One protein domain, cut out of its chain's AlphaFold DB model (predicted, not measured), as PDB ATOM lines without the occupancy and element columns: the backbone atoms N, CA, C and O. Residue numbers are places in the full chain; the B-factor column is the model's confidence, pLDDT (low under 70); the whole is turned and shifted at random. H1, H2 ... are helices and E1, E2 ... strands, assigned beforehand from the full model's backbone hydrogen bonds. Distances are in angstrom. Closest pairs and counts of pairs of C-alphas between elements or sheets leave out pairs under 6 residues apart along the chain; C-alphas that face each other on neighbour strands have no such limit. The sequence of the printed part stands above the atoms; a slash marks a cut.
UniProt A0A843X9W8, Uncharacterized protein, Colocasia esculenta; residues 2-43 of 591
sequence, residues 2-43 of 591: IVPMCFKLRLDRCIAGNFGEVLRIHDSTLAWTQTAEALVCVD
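This is residues 2 to 43 of the 591 residues of an uncharacterized protein of Colocasia esculenta (UniProt A0A843X9W8). One long helix, H1, runs past a small ribbon of two antiparallel strands, E1 and E2, its residues 8 to 16 near the ribbon, chiefly E1. Short H2 and the loop of residues 31 to 39 make the turn between the strands. The 42 printed residues hold H1, E1, H2, E2 in that order, mixed helices and strands, compact, with a radius of gyration of the C-alphas of 9.9 A and spans of 25 by 22 by 14 A.

Find C-alpha 2 at (204.351, 260.241, 232.536); from there H1, residues 2 to 16, runs 21.3 A. E1 is residues 22 to 25, 7.5 A; H2 residues 27 to 30, 4.9 A; E2 residues 40 to 42, 6.3 A, ending at (220.250, 257.750, 249.472).

Look at E1 and E2, antiparallel at 169 degrees: N 41 and O 24 are 2.8 A apart, within hydrogen-bond range. The closest C-alphas of H1 and E1, Asp 12 and Val 22, are 5.7 A apart. With residues 4 to 8 alone, H1 only just touches H2, with 3 pairs of C-alphas within 8 A, the closest Pro 4 and Leu 30 at 5.9 A. In H1 every O i to N i+4 pair is within range; H2 is too short for one.

C-alphas 2 and 43, the farthest apart, are 26.0 A apart. The printed part has no cut and no long link; pLDDT is under 70 at residues 2 to 7 and 33 to 36.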
ATOM      1  N   ILE A   2     204.884 259.847 231.208       37.12
ATOM      2  CA  ILE A   2     204.351 260.241 232.536       37.12
ATOM      3  C   ILE A   2     204.719 259.250 233.675       37.12
ATOM      4  O   ILE A   2     204.830 259.633 234.831       37.12
ATOM      5  N   VAL A   3     204.975 257.975 233.361       46.22
ATOM      6  CA  VAL A   3     205.134 256.895 234.361       46.22
ATOM      7  C   VAL A   3     206.470 256.906 235.135       46.22
ATOM      8  O   VAL A   3     206.414 256.743 236.354       46.22
ATOM      9  N   PRO A   4     207.649 257.135 234.514       53.19
ATOM     10  CA  PRO A   4     208.912 257.212 235.261       53.19
ATOM     11  C   PRO A   4     208.912 258.355 236.281       53.19
ATOM     12  O   PRO A   4     209.455 258.214 237.370       53.19
ATOM     13  N   MET A   5     208.229 259.460 235.954       50.84
ATOM     14  CA  MET A   5     208.077 260.617 236.837       50.84
ATOM     15  C   MET A   5     207.253 260.282 238.088       50.84
ATOM     16  O   MET A   5     207.679 260.587 239.197       50.84
ATOM     17  N   CYS A   6     206.107 259.610 237.933       58.69
ATOM     18  CA  CYS A   6     205.254 259.247 239.070       58.69
ATOM     19  C   CYS A   6     205.895 258.199 239.991       58.69
ATOM     20  O   CYS A   6     205.678 258.242 241.200       58.69
ATOM     21  N   PHE A   7     206.668 257.258 239.437       69.56
ATOM     22  CA  PHE A   7     207.401 256.274 240.237       69.56
ATOM     23  C   PHE A   7     208.554 256.928 241.003       69.56
ATOM     24  O   PHE A   7     208.648 256.733 242.212       69.56
ATOM     25  N   LYS A   8     209.347 257.773 240.328       73.69
ATOM     26  CA  LYS A   8     210.424 258.555 240.948       73.69
ATOM     27  C   LYS A   8     209.911 259.376 242.133       73.69
ATOM     28  O   LYS A   8     210.349 259.155 243.249       73.69
ATOM     29  N   LEU A   9     208.881 260.202 241.929       73.31
ATOM     30  CA  LEU A   9     208.320 261.058 242.985       73.31
ATOM     31  C   LEU A   9     207.806 260.284 244.213       73.31
ATOM     32  O   LEU A   9     207.806 260.812 245.323       73.31
ATOM     33  N   ARG A  10     207.325 259.048 244.031       70.31
ATOM     34  CA  ARG A  10     206.834 258.206 245.135       70.31
ATOM     35  C   ARG A  10     207.966 257.508 245.868       70.31
ATOM     36  O   ARG A  10     207.933 257.449 247.092       70.31
ATOM     37  N   LEU A  11     208.939 256.990 245.121       74.94
ATOM     38  CA  LEU A  11     210.132 256.381 245.691       74.94
ATOM     39  C   LEU A  11     210.906 257.423 246.508       74.94
ATOM     40  O   LEU A  11     211.220 257.161 247.665       74.94
ATOM     41  N   ASP A  12     211.054 258.628 245.956       76.75
ATOM     42  CA  ASP A  12     211.651 259.779 246.630       76.75
ATOM     43  C   ASP A  12     210.904 260.098 247.930       76.75
ATOM     44  O   ASP A  12     211.531 260.178 248.974       76.75
ATOM     45  N   ARG A  13     209.563 260.176 247.935       77.00
ATOM     46  CA  ARG A  13     208.799 260.437 249.176       77.00
ATOM     47  C   ARG A  13     208.909 259.329 250.223       77.00
ATOM     48  O   ARG A  13     209.042 259.635 251.405       77.00
ATOM     49  N   CYS A  14     208.812 258.061 249.821       76.19
ATOM     50  CA  CYS A  14     208.875 256.940 250.763       76.19
ATOM     51  C   CYS A  14     210.261 256.805 251.400       76.19
ATOM     52  O   CYS A  14     210.355 256.446 252.573       76.19
ATOM     53  N   ILE A  15     211.321 257.074 250.637       79.88
ATOM     54  CA  ILE A  15     212.697 256.956 251.116       79.88
ATOM     55  C   ILE A  15     213.121 258.234 251.854       79.88
ATOM     56  O   ILE A  15     213.599 258.130 252.982       79.88
ATOM     57  N   ALA A  16     212.835 259.423 251.312       77.50
ATOM     58  CA  ALA A  16     213.122 260.702 251.971       77.50
ATOM     59  C   ALA A  16     212.421 260.860 253.318       77.50
ATOM     60  O   ALA A  16     212.997 261.413 254.249       77.50
ATOM     61  N   GLY A  17     211.207 260.322 253.457       76.00
ATOM     62  CA  GLY A  17     210.489 260.351 254.729       76.00
ATOM     63  C   GLY A  17     211.082 259.453 255.821       76.00
ATOM     64  O   GLY A  17     210.776 259.677 256.987       76.00
ATOM     65  N   ASN A  18     211.897 258.448 255.470       72.62
ATOM     66  CA  ASN A  18     212.321 257.396 256.406       72.62
ATOM     67  C   ASN A  18     213.846 257.226 256.558       72.62
ATOM     68  O   ASN A  18     214.273 256.760 257.607       72.62
ATOM     69  N   PHE A  19     214.656 257.568 255.548       72.56
ATOM     70  CA  PHE A  19     216.119 257.362 255.540       72.56
ATOM     71  C   PHE A  19     216.894 258.657 255.320       72.56
ATOM     72  O   PHE A  19     217.924 258.865 255.952       72.56
ATOM     73  N   GLY A  20     216.370 259.524 254.455       82.00
ATOM     74  CA  GLY A  20     217.007 260.767 254.036       82.00
ATOM     75  C   GLY A  20     216.953 260.929 252.517       82.00
ATOM     76  O   GLY A  20     216.255 260.181 251.827       82.00
ATOM     77  N   GLU A  21     217.583 261.973 251.993       85.06
ATOM     78  CA  GLU A  21     217.334 262.443 250.631       85.06
ATOM     79  C   GLU A  21     217.773 261.426 249.565       85.06
ATOM     80  O   GLU A  21     218.872 260.880 249.598       85.06
ATOM     81  N   VAL A  22     216.913 261.156 248.578       87.88
ATOM     82  CA  VAL A  22     217.277 260.278 247.458       87.88
ATOM     83  C   VAL A  22     218.171 261.042 246.489       87.88
ATOM     84  O   VAL A  22     217.698 261.879 245.722       87.88
ATOM     85  N   LEU A  23     219.457 260.701 246.476       85.62
ATOM     86  CA  LEU A  23     220.447 261.326 245.600       85.62
ATOM     87  C   LEU A  23     220.317 260.828 244.156       85.62
ATOM     88  O   LEU A  23     220.392 261.604 243.200       85.62
ATOM     89  N   ARG A  24     220.125 259.514 243.968       85.56
ATOM     90  CA  ARG A  24     220.049 258.914 242.627       85.56
ATOM     91  C   ARG A  24     219.280 257.602 242.614       85.56
ATOM     92  O   ARG A  24     219.477 256.744 243.462       85.56
ATOM     93  N   ILE A  25     218.473 257.391 241.577       85.88
ATOM     94  CA  ILE A  25     217.842 256.097 241.288       85.88
ATOM     95  C   ILE A  25     218.446 255.575 239.989       85.88
ATOM     96  O   ILE A  25     218.542 256.323 239.014       85.88
ATOM     97  N   HIS A  26     218.860 254.309 239.964       85.81
ATOM     98  CA  HIS A  26     219.423 253.715 238.757       85.81
ATOM     99  C   HIS A  26     218.360 253.599 237.649       85.81
ATOM    100  O   HIS A  26     217.194 253.282 237.909       85.81
ATOM    101  N   ASP A  27     218.760 253.795 236.389       81.06
ATOM    102  CA  ASP A  27     217.831 253.795 235.253       81.06
ATOM    103  C   ASP A  27     217.110 252.455 235.084       81.06
ATOM    104  O   ASP A  27     215.948 252.430 234.686       81.06
ATOM    105  N   SER A  28     217.746 251.332 235.442       78.75
ATOM    106  CA  SER A  28     217.090 250.013 235.422       78.75
ATOM    107  C   SER A  28     215.950 249.900 236.437       78.75
ATOM    108  O   SER A  28     214.939 249.255 236.153       78.75
ATOM    109  N   THR A  29     216.083 250.557 237.591       81.06
ATOM    110  CA  THR A  29     215.060 250.621 238.640       81.06
ATOM    111  C   THR A  29     213.939 251.579 238.242       81.06
ATOM    112  O   THR A  29     212.769 251.237 238.396       81.06
ATOM    113  N   LEU A  30     214.257 252.726 237.624       78.00
ATOM    114  CA  LEU A  30     213.248 253.633 237.049       78.00
ATOM    115  C   LEU A  30     212.492 253.002 235.869       78.00
ATOM    116  O   LEU A  30     211.283 253.196 235.729       78.00
ATOM    117  N   ALA A  31     213.193 252.246 235.024       76.19
ATOM    118  CA  ALA A  31     212.648 251.595 233.834       76.19
ATOM    119  C   ALA A  31     212.035 250.217 234.114       76.19
ATOM    120  O   ALA A  31     211.473 249.612 233.198       76.19
ATOM    121  N   TRP A  32     212.124 249.724 235.354       74.38
ATOM    122  CA  TRP A  32     211.590 248.423 235.771       74.38
ATOM    123  C   TRP A  32     212.163 247.237 234.979       74.38
ATOM    124  O   TRP A  32     211.495 246.225 234.759       74.38
ATOM    125  N   THR A  33     213.406 247.352 234.516       68.25
ATOM    126  CA  THR A  33     214.053 246.322 233.690       68.25
ATOM    127  C   THR A  33     214.775 245.264 234.524       68.25
ATOM    128  O   THR A  33     214.944 244.139 234.054       68.25
ATOM    129  N   GLN A  34     215.127 245.575 235.776       63.06
ATOM    130  CA  GLN A  34     215.619 244.622 236.774       63.06
ATOM    131  C   GLN A  34     214.548 244.442 237.852       63.06
ATOM    132  O   GLN A  34     214.267 245.346 238.624       63.06
ATOM    133  N   THR A  35     213.892 243.281 237.856       55.97
ATOM    134  CA  THR A  35     212.730 243.018 238.731       55.97
ATOM    135  C   THR A  35     213.096 242.343 240.051       55.97
ATOM    136  O   THR A  35     212.234 242.209 240.914       55.97
ATOM    137  N   ALA A  36     214.351 241.911 240.208       67.25
ATOM    138  CA  ALA A  36     214.830 241.238 241.412       67.25
ATOM    139  C   ALA A  36     215.488 242.195 242.422       67.25
ATOM    140  O   ALA A  36     215.467 241.909 243.613       67.25
ATOM    141  N   GLU A  37     216.045 243.318 241.957       74.62
ATOM    142  CA  GLU A  37     216.848 244.241 242.765       74.62
ATOM    143  C   GLU A  37     216.542 245.690 242.360       74.62
ATOM    144  O   GLU A  37     216.461 246.010 241.171       74.62
ATOM    145  N   ALA A  38     216.349 246.560 243.352       77.56
ATOM    146  CA  ALA A  38     216.202 247.999 243.165       77.56
ATOM    147  C   ALA A  38     217.484 248.691 243.643       77.56
ATOM    148  O   ALA A  38     217.937 248.438 244.757       77.56
ATOM    149  N   LEU A  39     218.053 249.558 242.808       82.25
ATOM    150  CA  LEU A  39     219.287 250.286 243.084       82.25
ATOM    151  C   LEU A  39     218.953 251.765 243.288       82.25
ATOM    152  O   LEU A  39     218.562 252.472 242.350       82.25
ATOM    153  N   VAL A  40     219.092 252.218 244.533       86.38
ATOM    154  CA  VAL A  40     218.835 253.596 244.953       86.38
ATOM    155  C   VAL A  40     219.993 254.060 245.830       86.38
ATOM    156  O   VAL A  40     220.381 253.363 246.762       86.38
ATOM    157  N   CYS A  41     220.535 255.231 245.521       86.69
ATOM    158  CA  CYS A  41     221.506 255.949 246.331       86.69
ATOM    159  C   CYS A  41     220.760 256.996 247.162       86.69
ATOM    160  O   CYS A  41     219.985 257.788 246.615       86.69
ATOM    161  N   VAL A  42     220.971 256.959 248.474       89.19
ATOM    162  CA  VAL A  42     220.250 257.750 249.472       89.19
ATOM    163  C   VAL A  42     221.283 258.371 250.401       89.19
ATOM    164  O   VAL A  42     222.200 257.670 250.825       89.19
ATOM    165  N   ASP A  43     221.132 259.654 250.701       88.12
ATOM    166  CA  ASP A  43     221.835 260.302 251.800       88.12
ATOM    167  C   ASP A  43     221.130 259.927 253.104       88.12
ATOM    168  O   ASP A  43     219.926 260.150 253.243       88.12
TER     169      ASP A  43